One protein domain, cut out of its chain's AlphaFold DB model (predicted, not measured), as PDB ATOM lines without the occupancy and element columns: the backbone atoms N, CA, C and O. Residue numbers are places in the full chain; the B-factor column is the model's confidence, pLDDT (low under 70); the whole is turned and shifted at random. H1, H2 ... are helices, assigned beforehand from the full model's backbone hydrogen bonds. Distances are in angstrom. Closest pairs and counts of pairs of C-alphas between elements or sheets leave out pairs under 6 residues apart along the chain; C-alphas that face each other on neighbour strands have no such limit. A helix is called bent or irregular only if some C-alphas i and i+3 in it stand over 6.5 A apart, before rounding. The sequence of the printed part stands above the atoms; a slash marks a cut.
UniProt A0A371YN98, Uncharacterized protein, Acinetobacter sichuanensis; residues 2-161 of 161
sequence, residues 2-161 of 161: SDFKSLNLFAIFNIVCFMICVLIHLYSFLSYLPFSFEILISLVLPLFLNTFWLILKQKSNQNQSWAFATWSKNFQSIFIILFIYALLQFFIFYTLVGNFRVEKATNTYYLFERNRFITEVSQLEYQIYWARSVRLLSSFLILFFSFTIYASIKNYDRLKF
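This is residues 2 to 161 of the 161 residues of an uncharacterized protein of Acinetobacter sichuanensis (UniProt A0A371YN98). What shape do these coordinates make? They make a long, loose four-helix bundle, up and down, in which H4 runs along between H1 on one side and H3 on the other, and the bent helix H2 runs lengthwise across from H4, its arm H2b near the other three without clearly touching them. A loop of residues 98 to 122 lies at one end of the bundle and adds to its length. What is printed, and how far does it reach? The printed part has 160 residues with four named helices, H1, H2, H3 and H4 in that order, and no named strand: the class is all helix. It is loose, with a radius of gyration of the C-alphas of 19.3 A, and its outline is a rod spanning 70 by 28 by 20 A.

Where does the first helix run? H1 is residues 2 to 30, 42.8 A long, from C-alpha 2 at (147.939, 153.607, 121.838). What comes next? H2, residues 35 to 57, was assigned as one helix by its hydrogen bonds but is bent: C-alphas 42 and 45 are 6.6 A apart. Its arms are H2a, residues 35 to 42, 10.3 A, and H2b, residues 45 to 57, 18.2 A, at a shallow tilt of 28 degrees. Where do the remaining helices lie? H3 is residues 73 to 97, 35.6 A. H4 is residues 123 to 159, 53.8 A, ending with C-alpha 159 at (136.497, 158.810, 112.422).

What does H1 touch? H1 touches H4, closest C-alphas His 25 and Arg 135 at 5.1 A, at a shallow tilt of 23 degrees, opposite ways. With residues 21 to 28 alone it touches H2a, closest C-alphas Ile 24 and Ser 36 at 6.2 A; the two form a helical hairpin. How does H2b stand to H3? They are close but not clearly touching, with the closest C-alphas, Phe 52 and Phe 83, 7.9 A apart. What does H4 touch besides H1? H4, the hub, forms a helical hairpin with H3, closest C-alphas Ala 86 and Phe 140 at 5.9 A, at a shallow tilt of 14 degrees. With residues 130 to 138 alone it touches H2a, closest C-alphas Phe 37 and Val 134 at 5.8 A, at a steep tilt of 46 degrees; H1 and H3 are apart. Are the helix backbones complete? In H2a, H2b, H3 and H4 every O i to N i+4 pair is within hydrogen-bond range; in H1, 23 of 25 are.

How large is it? The two C-alphas farthest apart, Thr 108 and Phe 161, are 69.8 A apart. Which links are long? The links H2 to H3, 15 residues, and H3 to H4, 25 residues, are long, and the printed part has no cut. Where is confidence low? The pLDDT is under 70 in 48 residues: 2 to 7, 32 to 38, 59 to 63, 96 to 121 and 158 to 161.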
ATOM      1  N   SER A   2     148.249 153.020 120.514       58.03
ATOM      2  CA  SER A   2     147.939 153.607 121.838       58.03
ATOM      3  C   SER A   2     146.491 154.098 121.981       58.03
ATOM      4  O   SER A   2     145.879 153.871 123.023       58.03
ATOM      5  N   ASP A   3     145.913 154.699 120.934       59.78
ATOM      6  CA  ASP A   3     144.565 155.284 121.007       59.78
ATOM      7  C   ASP A   3     143.472 154.232 121.231       59.78
ATOM      8  O   ASP A   3     142.569 154.442 122.040       59.78
ATOM      9  N   PHE A   4     143.609 153.046 120.629       60.19
ATOM     10  CA  PHE A   4     142.667 151.936 120.810       60.19
ATOM     11  C   PHE A   4     142.653 151.405 122.253       60.19
ATOM     12  O   PHE A   4     141.594 151.134 122.815       60.19
ATOM     13  N   LYS A   5     143.826 151.315 122.896       67.88
ATOM     14  CA  LYS A   5     143.934 150.897 124.303       67.88
ATOM     15  C   LYS A   5     143.319 151.939 125.244       67.88
ATOM     16  O   LYS A   5     142.656 151.561 126.208       67.88
ATOM     17  N   SER A   6     143.498 153.228 124.945       67.88
ATOM     18  CA  SER A   6     142.909 154.326 125.726       67.88
ATOM     19  C   SER A   6     141.382 154.384 125.611       67.88
ATOM     20  O   SER A   6     140.702 154.528 126.625       67.88
ATOM     21  N   LEU A   7     140.837 154.170 124.407       69.38
ATOM     22  CA  LEU A   7     139.397 154.103 124.159       69.38
ATOM     23  C   LEU A   7     138.761 152.918 124.893       69.38
ATOM     24  O   LEU A   7     137.734 153.086 125.546       69.38
ATOM     25  N   ASN A   8     139.389 151.740 124.837       75.06
ATOM     26  CA  ASN A   8     138.891 150.558 125.539       75.06
ATOM     27  C   ASN A   8     138.881 150.768 127.055       75.06
ATOM     28  O   ASN A   8     137.897 150.431 127.704       75.06
ATOM     29  N   LEU A   9     139.932 151.370 127.621       80.75
ATOM     30  CA  LEU A   9     139.984 151.656 129.054       80.75
ATOM     31  C   LEU A   9     138.893 152.654 129.475       80.75
ATOM     32  O   LEU A   9     138.217 152.437 130.477       80.75
ATOM     33  N   PHE A  10     138.686 153.714 128.688       82.81
ATOM     34  CA  PHE A  10     137.633 154.700 128.929       82.81
ATOM     35  C   PHE A  10     136.231 154.079 128.831       82.81
ATOM     36  O   PHE A  10     135.391 154.297 129.704       82.81
ATOM     37  N   ALA A  11     135.972 153.270 127.802       82.75
ATOM     38  CA  ALA A  11     134.696 152.586 127.635       82.75
ATOM     39  C   ALA A  11     134.431 151.603 128.787       82.75
ATOM     40  O   ALA A  11     133.360 151.653 129.387       82.75
ATOM     41  N   ILE A  12     135.418 150.777 129.154       86.44
ATOM     42  CA  ILE A  12     135.324 149.842 130.287       86.44
ATOM     43  C   ILE A  12     135.024 150.600 131.582       86.44
ATOM     44  O   ILE A  12     134.122 150.211 132.318       86.44
ATOM     45  N   PHE A  13     135.723 151.706 131.843       86.94
ATOM     46  CA  PHE A  13     135.486 152.529 133.026       86.94
ATOM     47  C   PHE A  13     134.041 153.046 133.099       86.94
ATOM     48  O   PHE A  13     133.380 152.894 134.127       86.94
ATOM     49  N   ASN A  14     133.519 153.603 132.001       87.38
ATOM     50  CA  ASN A  14     132.141 154.095 131.956       87.38
ATOM     51  C   ASN A  14     131.112 152.957 132.069       87.38
ATOM     52  O   ASN A  14     130.076 153.149 132.700       87.38
ATOM     53  N   ILE A  15     131.398 151.772 131.517       89.88
ATOM     54  CA  ILE A  15     130.550 150.577 131.670       89.88
ATOM     55  C   ILE A  15     130.505 150.141 133.135       89.88
ATOM     56  O   ILE A  15     129.430 149.876 133.665       89.88
ATOM     57  N   VAL A  16     131.649 150.105 133.819       89.75
ATOM     58  CA  VAL A  16     131.709 149.763 135.247       89.75
ATOM     59  C   VAL A  16     130.905 150.769 136.074       89.75
ATOM     60  O   VAL A  16     130.094 150.364 136.906       89.75
ATOM     61  N   CYS A  17     131.052 152.069 135.799       89.06
ATOM     62  CA  CYS A  17     130.268 153.110 136.467       89.06
ATOM     63  C   CYS A  17     128.763 152.951 136.206       89.06
ATOM     64  O   CYS A  17     127.969 153.016 137.144       89.06
ATOM     65  N   PHE A  18     128.371 152.681 134.958       91.69
ATOM     66  CA  PHE A  18     126.991 152.374 134.584       91.69
ATOM     67  C   PHE A  18     126.438 151.195 135.398       91.69
ATOM     68  O   PHE A  18     125.377 151.322 136.006       91.69
ATOM     69  N   MET A  19     127.176 150.084 135.478       92.25
ATOM     70  CA  MET A  19     126.743 148.891 136.215       92.25
ATOM     71  C   MET A  19     126.596 149.168 137.713       92.25
ATOM     72  O   MET A  19     125.603 148.758 138.308       92.25
ATOM     73  N   ILE A  20     127.525 149.914 138.318       89.25
ATOM     74  CA  ILE A  20     127.406 150.336 139.721       89.25
ATOM     75  C   ILE A  20     126.140 151.179 139.924       89.25
ATOM     76  O   ILE A  20     125.394 150.938 140.872       89.25
ATOM     77  N   CYS A  21     125.853 152.128 139.027       90.12
ATOM     78  CA  CYS A  21     124.642 152.944 139.129       90.12
ATOM     79  C   CYS A  21     123.371 152.092 139.031       90.12
ATOM     80  O   CYS A  21     122.445 152.309 139.808       90.12
ATOM     81  N   VAL A  22     123.331 151.110 138.122       90.62
ATOM     82  CA  VAL A  22     122.211 150.161 137.990       90.62
ATOM     83  C   VAL A  22     122.040 149.336 139.263       90.62
ATOM     84  O   VAL A  22     120.921 149.195 139.752       90.62
ATOM     85  N   LEU A  23     123.130 148.828 139.840       90.12
ATOM     86  CA  LEU A  23     123.076 148.058 141.084       90.12
ATOM     87  C   LEU A  23     122.545 148.898 142.247       90.12
ATOM     88  O   LEU A  23     121.672 148.430 142.972       90.12
ATOM     89  N   ILE A  24     123.004 150.143 142.398       88.06
ATOM     90  CA  ILE A  24     122.493 151.061 143.429       88.06
ATOM     91  C   ILE A  24     121.014 151.381 143.182       88.06
ATOM     92  O   ILE A  24     120.212 151.372 144.118       88.06
ATOM     93  N   HIS A  25     120.641 151.613 141.921       89.56
ATOM     94  CA  HIS A  25     119.262 151.870 141.528       89.56
ATOM     95  C   HIS A  25     118.348 150.707 141.931       89.56
ATOM     96  O   HIS A  25     117.362 150.920 142.634       89.56
ATOM     97  N   LEU A  26     118.706 149.471 141.573       89.31
ATOM     98  CA  LEU A  26     117.948 148.268 141.930       89.31
ATOM     99  C   LEU A  26     117.938 148.021 143.441       89.31
ATOM    100  O   LEU A  26     116.884 147.763 144.020       89.31
ATOM    101  N   TYR A  27     119.089 148.158 144.100       86.44
ATOM    102  CA  TYR A  27     119.212 147.955 145.542       86.44
ATOM    103  C   TYR A  27     118.301 148.898 146.334       86.44
ATOM    104  O   TYR A  27     117.685 148.481 147.313       86.44
ATOM    105  N   SER A  28     118.134 150.141 145.878       85.81
ATOM    106  CA  SER A  28     117.256 151.111 146.539       85.81
ATOM    107  C   SER A  28     115.760 150.749 146.494       85.81
ATOM    108  O   SER A  28     114.970 151.332 147.237       85.81
ATOM    109  N   PHE A  29     115.329 149.812 145.637       83.69
ATOM    110  CA  PHE A  29     113.975 149.242 145.699       83.69
ATOM    111  C   PHE A  29     113.839 148.178 146.791       83.69
ATOM    112  O   PHE A  29     112.751 148.004 147.333       83.69
ATOM    113  N   LEU A  30     114.926 147.469 147.096       81.50
ATOM    114  CA  LEU A  30     114.948 146.357 148.048       81.50
ATOM    115  C   LEU A  30     115.239 146.822 149.478       81.50
ATOM    116  O   LEU A  30     114.800 146.195 150.436       81.50
ATOM    117  N   SER A  31     115.991 147.911 149.623       76.19
ATOM    118  CA  SER A  31     116.463 148.414 150.906       76.19
ATOM    119  C   SER A  31     116.303 149.926 150.984       76.19
ATOM    120  O   SER A  31     116.794 150.664 150.129       76.19
ATOM    121  N   TYR A  32     115.655 150.395 152.052       69.12
ATOM    122  CA  TYR A  32     115.532 151.820 152.368       69.12
ATOM    123  C   TYR A  32     116.714 152.344 153.200       69.12
ATOM    124  O   TYR A  32     116.629 153.405 153.819       69.12
ATOM    125  N   LEU A  33     117.823 151.595 153.253       66.69
ATOM    126  CA  LEU A  33     118.985 151.981 154.043       66.69
ATOM    127  C   LEU A  33     119.722 153.178 153.413       66.69
ATOM    128  O   LEU A  33     120.007 153.169 152.206       66.69
ATOM    129  N   PRO A  34     120.127 154.165 154.237       65.00
ATOM    130  CA  PRO A  34     120.870 155.343 153.784       65.00
ATOM    131  C   PRO A  34     122.245 154.993 153.194       65.00
ATOM    132  O   PRO A  34     122.780 155.749 152.389       65.00
ATOM    133  N   PHE A  35     122.771 153.802 153.495       68.56
ATOM    134  CA  PHE A  35     124.034 153.283 152.962       68.56
ATOM    135  C   PHE A  35     124.102 153.285 151.423       68.56
ATOM    136  O   PHE A  35     125.145 153.568 150.836       68.56
ATOM    137  N   SER A  36     122.974 153.036 150.747       64.81
ATOM    138  CA  SER A  36     122.887 153.079 149.277       64.81
ATOM    139  C   SER A  36     123.210 154.459 148.695       64.81
ATOM    140  O   SER A  36     123.803 154.575 147.623       64.81
ATOM    141  N   PHE A  37     122.853 155.508 149.427       67.00
ATOM    142  CA  PHE A  37     123.099 156.889 149.055       67.00
ATOM    143  C   PHE A  37     124.518 157.341 149.415       67.00
ATOM    144  O   PHE A  37     125.145 158.059 148.641       67.00
ATOM    145  N   GLU A  38     125.055 156.887 150.549       69.19
ATOM    146  CA  GLU A  38     126.448 157.150 150.921       69.19
ATOM    147  C   GLU A  38     127.413 156.574 149.885       69.19
ATOM    148  O   GLU A  38     128.338 157.270 149.473       69.19
ATOM    149  N   ILE A  39     127.163 155.363 149.375       70.12
ATOM    150  CA  ILE A  39     127.937 154.801 148.257       70.12
ATOM    151  C   ILE A  39     127.779 155.665 146.999       70.12
ATOM    152  O   ILE A  39     128.763 155.955 146.315       70.12
ATOM    153  N   LEU A  40     126.557 156.106 146.689       72.88
ATOM    154  CA  LEU A  40     126.277 156.932 145.515       72.88
ATOM    155  C   LEU A  40     127.044 158.270 145.558       72.88
ATOM    156  O   LEU A  40     127.681 158.639 144.573       72.88
ATOM    157  N   ILE A  41     127.043 158.973 146.696       72.94
ATOM    158  CA  ILE A  41     127.822 160.208 146.863       72.94
ATOM    159  C   ILE A  41     129.318 159.917 146.888       72.94
ATOM    160  O   ILE A  41     130.077 160.591 146.202       72.94
ATOM    161  N   SER A  42     129.763 158.967 147.707       73.56
ATOM    162  CA  SER A  42     131.188 158.819 148.029       73.56
ATOM    163  C   SER A  42     131.982 158.198 146.887       73.56
ATOM    164  O   SER A  42     133.176 158.452 146.757       73.56
ATOM    165  N   LEU A  43     131.328 157.381 146.060       75.25
ATOM    166  CA  LEU A  43     131.965 156.656 144.968       75.25
ATOM    167  C   LEU A  43     131.518 157.194 143.607       75.25
ATOM    168  O   LEU A  43     132.345 157.590 142.791       75.25
ATOM    169  N   VAL A  44     130.210 157.224 143.342       75.62
ATOM    170  CA  VAL A  44     129.703 157.443 141.980       75.62
ATOM    171  C   VAL A  44     129.808 158.906 141.555       75.62
ATOM    172  O   VAL A  44     130.166 159.181 140.409       75.62
ATOM    173  N   LEU A  45     129.565 159.851 142.465       78.69
ATOM    174  CA  LEU A  45     129.655 161.276 142.151       78.69
ATOM    175  C   LEU A  45     131.096 161.728 141.806       78.69
ATOM    176  O   LEU A  45     131.261 162.385 140.775       78.69
ATOM    177  N   PRO A  46     132.157 161.344 142.550       81.56
ATOM    178  CA  PRO A  46     133.538 161.595 142.135       81.56
ATOM    179  C   PRO A  46     133.882 160.998 140.771       81.56
ATOM    180  O   PRO A  46     134.538 161.654 139.962       81.56
ATOM    181  N   LEU A  47     133.418 159.776 140.484       80.00
ATOM    182  CA  LEU A  47     133.662 159.117 139.197       80.00
ATOM    183  C   LEU A  47     132.956 159.851 138.049       80.00
ATOM    184  O   LEU A  47     133.558 160.059 136.999       80.00
ATOM    185  N   PHE A  48     131.725 160.315 138.268       82.31
ATOM    186  CA  PHE A  48     130.977 161.153 137.332       82.31
ATOM    187  C   PHE A  48     131.699 162.475 137.026       82.31
ATOM    188  O   PHE A  48     131.905 162.809 135.857       82.31
ATOM    189  N   LEU A  49     132.141 163.198 138.060       86.00
ATOM    190  CA  LEU A  49     132.889 164.449 137.900       86.00
ATOM    191  C   LEU A  49     134.219 164.218 137.172       86.00
ATOM    192  O   LEU A  49     134.603 165.014 136.313       86.00
ATOM    193  N   ASN A  50     134.899 163.109 137.467       84.88
ATOM    194  CA  ASN A  50     136.139 162.740 136.798       84.88
ATOM    195  C   ASN A  50     135.913 162.405 135.312       84.88
ATOM    196  O   ASN A  50     136.643 162.914 134.464       84.88
ATOM    197  N   THR A  51     134.880 161.622 134.968       82.69
ATOM    198  CA  THR A  51     134.496 161.365 133.566       82.69
ATOM    199  C   THR A  51     134.233 162.666 132.824       82.69
ATOM    200  O   THR A  51     134.762 162.876 131.733       82.69
ATOM    201  N   PHE A  52     133.438 163.553 133.423       85.69
ATOM    202  CA  PHE A  52     133.105 164.841 132.833       85.69
ATOM    203  C   PHE A  52     134.360 165.678 132.554       85.69
ATOM    204  O   PHE A  52     134.555 166.169 131.442       85.69
ATOM    205  N   TRP A  53     135.256 165.769 133.539       86.19
ATOM    206  CA  TRP A  53     136.516 166.490 133.407       86.19
ATOM    207  C   TRP A  53     137.433 165.896 132.334       86.19
ATOM    208  O   TRP A  53     137.998 166.637 131.530       86.19
ATOM    209  N   LEU A  54     137.569 164.568 132.285       83.75
ATOM    210  CA  LEU A  54     138.389 163.884 131.285       83.75
ATOM    211  C   LEU A  54     137.887 164.152 129.863       83.75
ATOM    212  O   LEU A  54     138.702 164.445 128.991       83.75
ATOM    213  N   ILE A  55     136.571 164.109 129.643       83.56
ATOM    214  CA  ILE A  55     135.950 164.376 128.336       83.56
ATOM    215  C   ILE A  55     136.189 165.827 127.890       83.56
ATOM    216  O   ILE A  55     136.509 166.058 126.721       83.56
ATOM    217  N   LEU A  56     136.087 166.799 128.806       84.00
ATOM    218  CA  LEU A  56     136.295 168.223 128.501       84.00
ATOM    219  C   LEU A  56     137.766 168.617 128.321       84.00
ATOM    220  O   LEU A  56     138.073 169.471 127.494       84.00
ATOM    221  N   LYS A  57     138.684 168.032 129.100       83.31
ATOM    222  CA  LYS A  57     140.111 168.406 129.097       83.31
ATOM    223  C   LYS A  57     140.849 167.955 127.828       83.31
ATOM    224  O   LYS A  57     141.953 168.428 127.548       83.31
ATOM    225  N   GLN A  58     140.265 167.034 127.068       75.88
ATOM    226  CA  GLN A  58     140.822 166.519 125.821       75.88
ATOM    227  C   GLN A  58     141.060 167.638 124.799       75.88
ATOM    228  O   GLN A  58     140.146 168.371 124.423       75.88
ATOM    229  N   LYS A  59     142.302 167.763 124.316       66.12
ATOM    230  CA  LYS A  59     142.636 168.724 123.255       66.12
ATOM    231  C   LYS A  59     142.097 168.229 121.914       66.12
ATOM    232  O   LYS A  59     142.316 167.077 121.557       66.12
ATOM    233  N   SER A  60     141.527 169.140 121.122       57.69
ATOM    234  CA  SER A  60     141.001 168.875 119.770       57.69
ATOM    235  C   SER A  60     141.999 168.219 118.802       57.69
ATOM    236  O   SER A  60     141.571 167.616 117.826       57.69
ATOM    237  N   ASN A  61     143.311 168.334 119.046       55.50
ATOM    238  CA  ASN A  61     144.347 167.729 118.199       55.50
ATOM    239  C   ASN A  61     144.545 166.224 118.445       55.50
ATOM    240  O   ASN A  61     145.332 165.592 117.746       55.50
ATOM    241  N   GLN A  62     143.881 165.643 119.447       61.25
ATOM    242  CA  GLN A  62     143.863 164.201 119.656       61.25
ATOM    243  C   GLN A  62     142.639 163.652 118.916       61.25
ATOM    244  O   GLN A  62     141.514 163.975 119.284       61.25
ATOM    245  N   ASN A  63     142.850 162.832 117.878       65.31
ATOM    246  CA  ASN A  63     141.799 162.109 117.139       65.31
ATOM    247  C   ASN A  63     141.150 161.013 118.009       65.31
ATOM    248  O   ASN A  63     141.063 159.846 117.634       65.31
ATOM    249  N   GLN A  64     140.739 161.373 119.219       74.06
ATOM    250  CA  GLN A  64     140.101 160.493 120.175       74.06
ATOM    251  C   GLN A  64     138.592 160.647 120.018       74.06
ATOM    252  O   GLN A  64     138.023 161.733 120.127       74.06
ATOM    253  N   SER A  65     137.926 159.533 119.729       75.19
ATOM    254  CA  SER A  65     136.482 159.493 119.471       75.19
ATOM    255  C   SER A  65     135.621 159.861 120.680       75.19
ATOM    256  O   SER A  65     134.439 160.167 120.544       75.19
ATOM    257  N   TRP A  66     136.211 159.841 121.870       77.69
ATOM    258  CA  TRP A  66     135.583 160.196 123.137       77.69
ATOM    259  C   TRP A  66     135.870 161.645 123.570       77.69
ATOM    260  O   TRP A  66     135.342 162.091 124.588       77.69
ATOM    261  N   ALA A  67     136.672 162.395 122.806       83.06
ATOM    262  CA  ALA A  67     136.931 163.804 123.070       83.06
ATOM    263  C   ALA A  67     135.670 164.645 122.830       83.06
ATOM    264  O   ALA A  67     135.038 164.543 121.781       83.06
ATOM    265  N   PHE A  68     135.349 165.558 123.747       84.88
ATOM    266  CA  PHE A  68     134.165 166.414 123.616       84.88
ATOM    267  C   PHE A  68     134.119 167.188 122.287       84.88
ATOM    268  O   PHE A  68     133.074 167.284 121.643       84.88
ATOM    269  N   ALA A  69     135.269 167.712 121.849       83.94
ATOM    270  CA  ALA A  69     135.386 168.534 120.646       83.94
ATOM    271  C   ALA A  69     135.087 167.773 119.341       83.94
ATOM    272  O   ALA A  69     134.691 168.401 118.361       83.94
ATOM    273  N   THR A  70     135.251 166.445 119.313       82.44
ATOM    274  CA  THR A  70     135.005 165.637 118.104       82.44
ATOM    275  C   THR A  70     133.527 165.283 117.928       82.44
ATOM    276  O   THR A  70     133.105 164.859 116.850       82.44
ATOM    277  N   TRP A  71     132.711 165.480 118.966       85.94
ATOM    278  CA  TRP A  71     131.288 165.165 118.944       85.94
ATOM    279  C   TRP A  71     130.476 166.213 118.172       85.94
ATOM    280  O   TRP A  71     130.831 167.387 118.092       85.94
ATOM    281  N   SER A  72     129.327 165.804 117.618       87.88
ATOM    282  CA  SER A  72     128.375 166.755 117.023       87.88
ATOM    283  C   SER A  72     127.856 167.763 118.061       87.88
ATOM    284  O   SER A  72     127.702 167.414 119.233       87.88
ATOM    285  N   LYS A  73     127.498 168.982 117.626       88.44
ATOM    286  CA  LYS A  73     126.938 170.026 118.513       88.44
ATOM    287  C   LYS A  73     125.738 169.529 119.325       88.44
ATOM    288  O   LYS A  73     125.632 169.830 120.505       88.44
ATOM    289  N   ASN A  74     124.875 168.709 118.723       89.44
ATOM    290  CA  ASN A  74     123.723 168.132 119.419       89.44
ATOM    291  C   ASN A  74     124.157 167.221 120.576       89.44
ATOM    292  O   ASN A  74     123.595 167.301 121.664       89.44
ATOM    293  N   PHE A  75     125.177 166.382 120.370       89.56
ATOM    294  CA  PHE A  75     125.699 165.517 121.431       89.56
ATOM    295  C   PHE A  75     126.419 166.294 122.528       89.56
ATOM    296  O   PHE A  75     126.248 165.969 123.699       89.56
ATOM    297  N   GLN A  76     127.160 167.338 122.163       89.94
ATOM    298  CA  GLN A  76     127.778 168.246 123.127       89.94
ATOM    299  C   GLN A  76     126.720 168.911 124.018       89.94
ATOM    300  O   GLN A  76     126.837 168.875 125.239       89.94
ATOM    301  N   SER A  77     125.647 169.446 123.428       91.56
ATOM    302  CA  SER A  77     124.552 170.062 124.182       91.56
ATOM    303  C   SER A  77     123.864 169.068 125.117       91.56
ATOM    304  O   SER A  77     123.684 169.372 126.293       91.56
ATOM    305  N   ILE A  78     123.524 167.864 124.632       91.31
ATOM    306  CA  ILE A  78     122.902 166.818 125.462       91.31
ATOM    307  C   ILE A  78     123.816 166.443 126.633       91.31
ATOM    308  O   ILE A  78     123.345 166.346 127.763       91.31
ATOM    309  N   PHE A  79     125.119 166.289 126.390       89.75
ATOM    310  CA  PHE A  79     126.098 165.973 127.427       89.75
ATOM    311  C   PHE A  79     126.118 167.016 128.555       89.75
ATOM    312  O   PHE A  79     126.038 166.660 129.731       89.75
ATOM    313  N   ILE A  80     126.169 168.303 128.201       91.19
ATOM    314  CA  ILE A  80     126.155 169.407 129.173       91.19
ATOM    315  C   ILE A  80     124.819 169.472 129.919       91.19
ATOM    316  O   ILE A  80     124.802 169.656 131.134       91.19
ATOM    317  N   ILE A  81     123.700 169.279 129.218       92.50
ATOM    318  CA  ILE A  81     122.368 169.269 129.827       92.50
ATOM    319  C   ILE A  81     122.258 168.141 130.861       92.50
ATOM    320  O   ILE A  81     121.849 168.396 131.992       92.50
ATOM    321  N   LEU A  82     122.671 166.917 130.514       89.50
ATOM    322  CA  LEU A  82     122.675 165.778 131.440       89.50
ATOM    323  C   LEU A  82     123.533 166.053 132.678       89.50
ATOM    324  O   LEU A  82     123.132 165.707 133.789       89.50
ATOM    325  N   PHE A  83     124.675 166.717 132.497       87.69
ATOM    326  CA  PHE A  83     125.529 167.117 133.607       87.69
ATOM    327  C   PHE A  83     124.836 168.110 134.553       87.69
ATOM    328  O   PHE A  83     124.808 167.892 135.764       87.69
ATOM    329  N   ILE A  84     124.227 169.166 134.002       89.38
ATOM    330  CA  ILE A  84     123.495 170.173 134.782       89.38
ATOM    331  C   ILE A  84     122.332 169.529 135.543       89.38
ATOM    332  O   ILE A  84     122.165 169.797 136.730       89.38
ATOM    333  N   TYR A  85     121.559 168.648 134.900       87.94
ATOM    334  CA  TYR A  85     120.451 167.950 135.558       87.94
ATOM    335  C   TYR A  85     120.922 167.062 136.713       87.94
ATOM    336  O   TYR A  85     120.320 167.099 137.785       87.94
ATOM    337  N   ALA A  86     122.016 166.313 136.538       83.81
ATOM    338  CA  ALA A  86     122.576 165.489 137.608       83.81
ATOM    339  C   ALA A  86     123.029 166.342 138.810       83.81
ATOM    340  O   ALA A  86     122.744 165.988 139.955       83.81
ATOM    341  N   LEU A  87     123.666 167.496 138.562       85.44
ATOM    342  CA  LEU A  87     124.057 168.434 139.620       85.44
ATOM    343  C   LEU A  87     122.852 169.062 140.323       85.44
ATOM    344  O   LEU A  87     122.809 169.076 141.551       85.44
ATOM    345  N   LEU A  88     121.866 169.562 139.575       87.62
ATOM    346  CA  LEU A  88     120.647 170.130 140.156       87.62
ATOM    347  C   LEU A  88     119.944 169.109 141.046       87.62
ATOM    348  O   LEU A  88     119.558 169.436 142.166       87.62
ATOM    349  N   GLN A  89     119.841 167.860 140.593       83.50
ATOM    350  CA  GLN A  89     119.225 166.797 141.376       83.50
ATOM    351  C   GLN A  89     119.999 166.500 142.665       83.50
ATOM    352  O   GLN A  89     119.387 166.276 143.711       83.50
ATOM    353  N   PHE A  90     121.331 166.534 142.607       82.06
ATOM    354  CA  PHE A  90     122.187 166.409 143.784       82.06
ATOM    355  C   PHE A  90     121.966 167.558 144.783       82.06
ATOM    356  O   PHE A  90     121.778 167.304 145.972       82.06
ATOM    357  N   PHE A  91     121.907 168.812 144.317       82.38
ATOM    358  CA  PHE A  91     121.644 169.973 145.178       82.38
ATOM    359  C   PHE A  91     120.244 169.948 145.794       82.38
ATOM    360  O   PHE A  91     120.095 170.210 146.990       82.38
ATOM    361  N   ILE A  92     119.224 169.608 145.000       78.31
ATOM    362  CA  ILE A  92     117.842 169.449 145.469       78.31
ATOM    363  C   ILE A  92     117.795 168.388 146.564       78.31
ATOM    364  O   ILE A  92     117.235 168.636 147.630       78.31
ATOM    365  N   PHE A  93     118.440 167.239 146.347       75.31
ATOM    366  CA  PHE A  93     118.537 166.214 147.375       75.31
ATOM    367  C   PHE A  93     119.213 166.742 148.640       75.31
ATOM    368  O   PHE A  93     118.647 166.630 149.720       75.31
ATOM    369  N   TYR A  94     120.406 167.328 148.528       74.62
ATOM    370  CA  TYR A  94     121.159 167.775 149.701       74.62
ATOM    371  C   TYR A  94     120.370 168.809 150.517       74.62
ATOM    372  O   TYR A  94     120.334 168.752 151.743       74.62
ATOM    373  N   THR A  95     119.659 169.706 149.834       70.94
ATOM    374  CA  THR A  95     118.847 170.749 150.472       70.94
ATOM    375  C   THR A  95     117.606 170.177 151.157       70.94
ATOM    376  O   THR A  95     117.278 170.578 152.274       70.94
ATOM    377  N   LEU A  96     116.911 169.242 150.502       65.38
ATOM    378  CA  LEU A  96     115.651 168.688 151.003       65.38
ATOM    379  C   LEU A  96     115.856 167.566 152.027       65.38
ATOM    380  O   LEU A  96     115.041 167.418 152.930       65.38
ATOM    381  N   VAL A  97     116.923 166.783 151.874       63.66
ATOM    382  CA  VAL A  97     117.098 165.451 152.467       63.66
ATOM    383  C   VAL A  97     118.445 165.297 153.201       63.66
ATOM    384  O   VAL A  97     118.618 164.377 153.996       63.66
ATOM    385  N   GLY A  98     119.405 166.201 152.981       55.66
ATOM    386  CA  GLY A  98     120.822 166.037 153.340       55.66
ATOM    387  C   GLY A  98     121.202 166.143 154.818       55.66
ATOM    388  O   GLY A  98     122.388 166.183 155.118       55.66
ATOM    389  N   ASN A  99     120.251 166.152 155.750       57.16
ATOM    390  CA  ASN A  99     120.540 166.117 157.182       57.16
ATOM    391  C   ASN A  99     119.584 165.131 157.847       57.16
ATOM    392  O   ASN A  99     118.383 165.376 157.871       57.16
ATOM    393  N   PHE A 100     120.123 164.034 158.389       54.62
ATOM    394  CA  PHE A 100     119.411 163.014 159.170       54.62
ATOM    395  C   PHE A 100     118.866 163.614 160.478       54.62
ATOM    396  O   PHE A 100     119.349 163.344 161.571       54.62
ATOM    397  N   ARG A 101     117.887 164.508 160.358       54.84
ATOM    398  CA  ARG A 101     117.198 165.185 161.452       54.84
ATOM    399  C   ARG A 101     115.718 164.884 161.299       54.84
ATOM    400  O   ARG A 101     114.955 165.680 160.766       54.84
ATOM    401  N   VAL A 102     115.354 163.669 161.693       54.16
ATOM    402  CA  VAL A 102     113.957 163.247 161.797       54.16
ATOM    403  C   VAL A 102     113.379 163.935 163.034       54.16
ATOM    404  O   VAL A 102     113.824 163.663 164.146       54.16
ATOM    405  N   GLU A 103     112.428 164.848 162.852       53.62
ATOM    406  CA  GLU A 103     111.857 165.649 163.952       53.62
ATOM    407  C   GLU A 103     110.666 164.958 164.653       53.62
ATOM    408  O   GLU A 103     110.227 165.398 165.716       53.62
ATOM    409  N   LYS A 104     110.170 163.839 164.101       52.91
ATOM    410  CA  LYS A 104     109.053 163.058 164.649       52.91
ATOM    411  C   LYS A 104     109.546 161.794 165.357       52.91
ATOM    412  O   LYS A 104     109.638 160.722 164.758       52.91
ATOM    413  N   ALA A 105     109.826 161.914 166.654       52.88
ATOM    414  CA  ALA A 105     110.029 160.769 167.539       52.88
ATOM    415  C   ALA A 105     108.705 160.429 168.239       52.88
ATOM    416  O   ALA A 105     108.227 161.178 169.090       52.88
ATOM    417  N   THR A 106     108.114 159.313 167.803       53.41
ATOM    418  CA  THR A 106     107.023 158.517 168.404       53.41
ATOM    419  C   THR A 106     105.712 159.177 168.844       53.41
ATOM    420  O   THR A 106     104.742 158.439 168.815       53.41
ATOM    421  N   ASN A 107     105.617 160.470 169.199       52.41
ATOM    422  CA  ASN A 107     104.363 161.225 169.436       52.41
ATOM    423  C   ASN A 107     104.549 162.735 169.743       52.41
ATOM    424  O   ASN A 107     103.580 163.410 170.081       52.41
ATOM    425  N   THR A 108     105.760 163.295 169.644       47.69
ATOM    426  CA  THR A 108     106.009 164.728 169.908       47.69
ATOM    427  C   THR A 108     106.728 165.381 168.731       47.69
ATOM    428  O   THR A 108     107.628 164.781 168.146       47.69
ATOM    429  N   TYR A 109     106.291 166.587 168.357       51.69
ATOM    430  CA  TYR A 109     106.930 167.400 167.322       51.69
ATOM    431  C   TYR A 109     107.981 168.294 167.972       51.69
ATOM    432  O   TYR A 109     107.643 169.110 168.830       51.69
ATOM    433  N   TYR A 110     109.232 168.183 167.536       52.56
ATOM    434  CA  TYR A 110     110.261 169.163 167.860       52.56
ATOM    435  C   TYR A 110     110.618 169.951 166.599       52.56
ATOM    436  O   TYR A 110     111.468 169.532 165.824       52.56
ATOM    437  N   LEU A 111     109.944 171.085 166.392       51.00
ATOM    438  CA  LEU A 111     110.188 171.981 165.257       51.00
ATOM    439  C   LEU A 111     111.495 172.756 165.476       51.00
ATOM    440  O   LEU A 111     111.484 173.803 166.125       51.00
ATOM    441  N   PHE A 112     112.611 172.258 164.943       51.59
ATOM    442  CA  PHE A 112     113.907 172.932 165.061       51.59
ATOM    443  C   PHE A 112     114.237 173.799 163.832       51.59
ATOM    444  O   PHE A 112     114.848 174.853 164.001       51.59
ATOM    445  N   GLU A 113     113.814 173.433 162.609       53.25
ATOM    446  CA  GLU A 113     114.127 174.202 161.384       53.25
ATOM    447  C   GLU A 113     112.951 174.264 160.372       53.25
ATOM    448  O   GLU A 113     112.804 173.402 159.511       53.25
ATOM    449  N   ARG A 114     112.156 175.351 160.391       50.56
ATOM    450  CA  ARG A 114     110.948 175.585 159.547       50.56
ATOM    451  C   ARG A 114     111.122 175.528 158.015       50.56
ATOM    452  O   ARG A 114     110.129 175.600 157.299       50.56
ATOM    453  N   ASN A 115     112.344 175.425 157.493       53.44
ATOM    454  CA  ASN A 115     112.629 175.557 156.058       53.44
ATOM    455  C   ASN A 115     112.775 174.215 155.309       53.44
ATOM    456  O   ASN A 115     113.202 174.217 154.155       53.44
ATOM    457  N   ARG A 116     112.471 173.064 155.929       55.06
ATOM    458  CA  ARG A 116     112.657 171.737 155.307       55.06
ATOM    459  C   ARG A 116     111.352 170.952 155.218       55.06
ATOM    460  O   ARG A 116     110.589 170.901 156.163       55.06
ATOM    461  N   PHE A 117     111.138 170.271 154.091       50.44
ATOM    462  CA  PHE A 117     109.928 169.478 153.809       50.44
ATOM    463  C   PHE A 117     109.812 168.186 154.646       50.44
ATOM    464  O   PHE A 117     108.789 167.513 154.625       50.44
ATOM    465  N   ILE A 118     110.888 167.797 155.336       51.03
ATOM    466  CA  ILE A 118     111.043 166.485 155.983       51.03
ATOM    467  C   ILE A 118     110.817 166.532 157.505       51.03
ATOM    468  O   ILE A 118     110.785 165.511 158.187       51.03
ATOM    469  N   THR A 119     110.589 167.716 158.051       50.69
ATOM    470  CA  THR A 119     110.374 167.948 159.484       50.69
ATOM    471  C   THR A 119     109.122 167.260 160.048       50.69
ATOM    472  O   THR A 119     108.986 167.097 161.252       50.69
ATOM    473  N   GLU A 120     108.203 166.784 159.207       56.38
ATOM    474  CA  GLU A 120     106.935 166.190 159.663       56.38
ATOM    475  C   GLU A 120     106.829 164.671 159.449       56.38
ATOM    476  O   GLU A 120     105.851 164.047 159.874       56.38
ATOM    477  N   VAL A 121     107.830 164.054 158.815       65.69
ATOM    478  CA  VAL A 121     107.779 162.642 158.402       65.69
ATOM    479  C   VAL A 121     108.444 161.710 159.409       65.69
ATOM    480  O   VAL A 121     109.448 162.030 160.044       65.69
ATOM    481  N   SER A 122     107.856 160.525 159.562       70.75
ATOM    482  CA  SER A 122     108.415 159.436 160.363       70.75
ATOM    483  C   SER A 122     109.753 158.950 159.797       70.75
ATOM    484  O   SER A 122     110.067 159.146 158.621       70.75
ATOM    485  N   GLN A 123     110.537 158.241 160.612       74.06
ATOM    486  CA  GLN A 123     111.810 157.659 160.174       74.06
ATOM    487  C   GLN A 123     111.655 156.747 158.944       74.06
ATOM    488  O   GLN A 123     112.502 156.773 158.052       74.06
ATOM    489  N   LEU A 124     110.570 155.971 158.870       76.75
ATOM    490  CA  LEU A 124     110.295 155.095 157.729       76.75
ATOM    491  C   LEU A 124     109.989 155.901 156.459       76.75
ATOM    492  O   LEU A 124     110.538 155.623 155.397       76.75
ATOM    493  N   GLU A 125     109.145 156.928 156.559       75.56
ATOM    494  CA  GLU A 125     108.840 157.813 155.431       75.56
ATOM    495  C   GLU A 125     110.094 158.541 154.944       75.56
ATOM    496  O   GLU A 125     110.353 158.596 153.744       75.56
ATOM    497  N   TYR A 126     110.925 159.021 155.870       75.25
ATOM    498  CA  TYR A 126     112.215 159.629 155.559       75.25
ATOM    499  C   TYR A 126     113.134 158.683 154.773       75.25
ATOM    500  O   TYR A 126     113.680 159.064 153.736       75.25
ATOM    501  N   GLN A 127     113.251 157.428 155.210       77.75
ATOM    502  CA  GLN A 127     114.009 156.389 154.507       77.75
ATOM    503  C   GLN A 127     113.441 156.102 153.102       77.75
ATOM    504  O   GLN A 127     114.196 155.927 152.143       77.75
ATOM    505  N   ILE A 128     112.114 156.134 152.936       79.31
ATOM    506  CA  ILE A 128     111.460 156.006 151.624       79.31
ATOM    507  C   ILE A 128     111.801 157.196 150.712       79.31
ATOM    508  O   ILE A 128     112.092 156.989 149.530       79.31
ATOM    509  N   TYR A 129     111.798 158.432 151.223       78.38
ATOM    510  CA  TYR A 129     112.190 159.621 150.451       78.38
ATOM    511  C   TYR A 129     113.663 159.593 150.040       78.38
ATOM    512  O   TYR A 129     113.988 159.933 148.896       78.38
ATOM    513  N   TRP A 130     114.543 159.114 150.923       78.81
ATOM    514  CA  TRP A 130     115.942 158.836 150.596       78.81
ATOM    515  C   TRP A 130     116.051 157.868 149.427       78.81
ATOM    516  O   TRP A 130     116.645 158.202 148.403       78.81
ATOM    517  N   ALA A 131     115.411 156.704 149.530       81.62
ATOM    518  CA  ALA A 131     115.456 155.689 148.487       81.62
ATOM    519  C   ALA A 131     114.889 156.195 147.149       81.62
ATOM    520  O   ALA A 131     115.468 155.942 146.094       81.62
ATOM    521  N   ARG A 132     113.796 156.972 147.165       83.31
ATOM    522  CA  ARG A 132     113.246 157.624 145.958       83.31
ATOM    523  C   ARG A 132     114.253 158.569 145.309       83.31
ATOM    524  O   ARG A 132     114.381 158.585 144.087       83.31
ATOM    525  N   SER A 133     114.980 159.325 146.115       82.88
ATOM    526  CA  SER A 133     115.964 160.270 145.603       82.88
ATOM    527  C   SER A 133     117.233 159.587 145.096       82.88
ATOM    528  O   SER A 133     117.751 159.979 144.053       82.88
ATOM    529  N   VAL A 134     117.686 158.519 145.769       84.62
ATOM    530  CA  VAL A 134     118.743 157.620 145.276       84.62
ATOM    531  C   VAL A 134     118.368 157.085 143.901       84.62
ATOM    532  O   VAL A 134     119.188 157.144 142.985       84.62
ATOM    533  N   ARG A 135     117.126 156.606 143.720       87.44
ATOM    534  CA  ARG A 135     116.631 156.136 142.416       87.44
ATOM    535  C   ARG A 135     116.725 157.213 141.357       87.44
ATOM    536  O   ARG A 135     117.268 156.958 140.291       87.44
ATOM    537  N   LEU A 136     116.231 158.407 141.660       87.50
ATOM    538  CA  LEU A 136     116.211 159.502 140.701       87.50
ATOM    539  C   LEU A 136     117.631 159.919 140.284       87.50
ATOM    540  O   LEU A 136     117.924 159.990 139.093       87.50
ATOM    541  N   LEU A 137     118.535 160.122 141.247       86.62
ATOM    542  CA  LEU A 137     119.919 160.502 140.962       86.62
ATOM    543  C   LEU A 137     120.674 159.389 140.218       86.62
ATOM    544  O   LEU A 137     121.340 159.659 139.221       86.62
ATOM    545  N   SER A 138     120.523 158.131 140.641       89.00
ATOM    546  CA  SER A 138     121.120 156.988 139.936       89.00
ATOM    547  C   SER A 138     120.585 156.835 138.510       89.00
ATOM    548  O   SER A 138     121.380 156.574 137.615       89.00
ATOM    549  N   SER A 139     119.294 157.075 138.247       89.94
ATOM    550  CA  SER A 139     118.739 157.075 136.883       89.94
ATOM    551  C   SER A 139     119.392 158.122 135.981       89.94
ATOM    552  O   SER A 139     119.729 157.813 134.837       89.94
ATOM    553  N   PHE A 140     119.619 159.340 136.480       89.44
ATOM    554  CA  PHE A 140     120.321 160.368 135.706       89.44
ATOM    555  C   PHE A 140     121.779 159.994 135.433       89.44
ATOM    556  O   PHE A 140     122.270 160.203 134.325       89.44
ATOM    557  N   LEU A 141     122.461 159.390 136.408       89.75
ATOM    558  CA  LEU A 141     123.835 158.914 136.244       89.75
ATOM    559  C   LEU A 141     123.920 157.751 135.239       89.75
ATOM    560  O   LEU A 141     124.789 157.762 134.370       89.75
ATOM    561  N   ILE A 142     122.978 156.801 135.279       92.50
ATOM    562  CA  ILE A 142     122.828 155.733 134.272       92.50
ATOM    563  C   ILE A 142     122.686 156.347 132.877       92.50
ATOM    564  O   ILE A 142     123.396 155.957 131.946       92.50
ATOM    565  N   LEU A 143     121.801 157.337 132.731       92.12
ATOM    566  CA  LEU A 143     121.579 158.022 131.461       92.12
ATOM    567  C   LEU A 143     122.854 158.727 130.976       92.12
ATOM    568  O   LEU A 143     123.232 158.571 129.819       92.12
ATOM    569  N   PHE A 144     123.567 159.419 131.863       91.56
ATOM    570  CA  PHE A 144     124.838 160.070 131.550       91.56
ATOM    571  C   PHE A 144     125.917 159.087 131.065       91.56
ATOM    572  O   PHE A 144     126.525 159.309 130.014       91.56
ATOM    573  N   PHE A 145     126.152 157.988 131.790       91.19
ATOM    574  CA  PHE A 145     127.177 157.010 131.412       91.19
ATOM    575  C   PHE A 145     126.803 156.272 130.122       91.19
ATOM    576  O   PHE A 145     127.645 156.128 129.234       91.19
ATOM    577  N   SER A 146     125.536 155.875 129.971       91.62
ATOM    578  CA  SER A 146     125.040 155.233 128.745       91.62
ATOM    579  C   SER A 146     125.200 156.142 127.519       91.62
ATOM    580  O   SER A 146     125.729 155.712 126.491       91.62
ATOM    581  N   PHE A 147     124.847 157.424 127.649       91.94
ATOM    582  CA  PHE A 147     125.024 158.424 126.603       91.94
ATOM    583  C   PHE A 147     126.501 158.638 126.253       91.94
ATOM    584  O   PHE A 147     126.855 158.673 125.077       91.94
ATOM    585  N   THR A 148     127.372 158.733 127.258       88.88
ATOM    586  CA  THR A 148     128.821 158.907 127.072       88.88
ATOM    587  C   THR A 148     129.435 157.749 126.284       88.88
ATOM    588  O   THR A 148     130.209 157.973 125.349       88.88
ATOM    589  N   ILE A 149     129.061 156.508 126.619       89.38
ATOM    590  CA  ILE A 149     129.490 155.307 125.888       89.38
ATOM    591  C   ILE A 149     128.992 155.373 124.440       89.38
ATOM    592  O   ILE A 149     129.783 155.232 123.507       89.38
ATOM    593  N   TYR A 150     127.699 155.647 124.245       88.88
ATOM    594  CA  TYR A 150     127.084 155.723 122.918       88.88
ATOM    595  C   TYR A 150     127.736 156.788 122.025       88.88
ATOM    596  O   TYR A 150     128.111 156.501 120.886       88.88
ATOM    597  N   ALA A 151     127.914 158.007 122.541       86.56
ATOM    598  CA  ALA A 151     128.542 159.103 121.815       86.56
ATOM    599  C   ALA A 151     129.987 158.763 121.419       86.56
ATOM    600  O   ALA A 151     130.407 159.058 120.299       86.56
ATOM    601  N   SER A 152     130.728 158.084 122.296       82.94
ATOM    602  CA  SER A 152     132.117 157.687 122.038       82.94
ATOM    603  C   SER A 152     132.240 156.620 120.945       82.94
ATOM    604  O   SER A 152     133.150 156.695 120.119       82.94
ATOM    605  N   ILE A 153     131.322 155.647 120.907       82.19
ATOM    606  CA  ILE A 153     131.285 154.599 119.870       82.19
ATOM    607  C   ILE A 153     130.869 155.198 118.526       82.19
ATOM    608  O   ILE A 153     131.564 155.033 117.528       82.19
ATOM    609  N   LYS A 154     129.779 155.972 118.497       82.62
ATOM    610  CA  LYS A 154     129.264 156.552 117.251       82.62
ATOM    611  C   LYS A 154     130.266 157.491 116.573       82.62
ATOM    612  O   LYS A 154     130.359 157.514 115.348       82.62
ATOM    613  N   ASN A 155     131.024 158.267 117.348       78.00
ATOM    614  CA  ASN A 155     132.071 159.118 116.784       78.00
ATOM    615  C   ASN A 155     133.328 158.331 116.386       78.00
ATOM    616  O   ASN A 155     134.048 158.775 115.497       78.00
ATOM    617  N   TYR A 156     133.585 157.162 116.981       74.50
ATOM    618  CA  TYR A 156     134.668 156.278 116.541       74.50
ATOM    619  C   TYR A 156     134.407 155.730 115.141       74.50
ATOM    620  O   TYR A 156     135.303 155.767 114.300       74.50
ATOM    621  N   ASP A 157     133.173 155.303 114.872       71.19
ATOM    622  CA  ASP A 157     132.781 154.843 113.540       71.19
ATOM    623  C   ASP A 157     132.900 155.970 112.511       71.19
ATOM    624  O   ASP A 157     133.420 155.750 111.424       71.19
ATOM    625  N   ARG A 158     132.524 157.205 112.875       69.75
ATOM    626  CA  ARG A 158     132.684 158.377 112.000       69.75
ATOM    627  C   ARG A 158     134.145 158.700 111.674       69.75
ATOM    628  O   ARG A 158     134.405 159.182 110.587       69.75
ATOM    629  N   LEU A 159     135.072 158.492 112.605       67.19
ATOM    630  CA  LEU A 159     136.497 158.810 112.422       67.19
ATOM    631  C   LEU A 159     137.270 157.736 111.634       67.19
ATOM    632  O   LEU A 159     138.432 157.952 111.297       67.19
ATOM    633  N   LYS A 160     136.659 156.573 111.380       61.12
ATOM    634  CA  LYS A 160     137.248 155.483 110.589       61.12
ATOM    635  C   LYS A 160     137.027 155.612 109.079       61.12
ATOM    636  O   LYS A 160     137.672 154.871 108.338       61.12
ATOM    637  N   PHE A 161     136.131 156.498 108.653       50.09
ATOM    638  CA  PHE A 161     135.769 156.759 107.258       50.09
ATOM    639  C   PHE A 161     136.024 158.227 106.917       50.09
ATOM    640  O   PHE A 161     136.262 158.502 105.723       50.09
TER     641      PHE A 161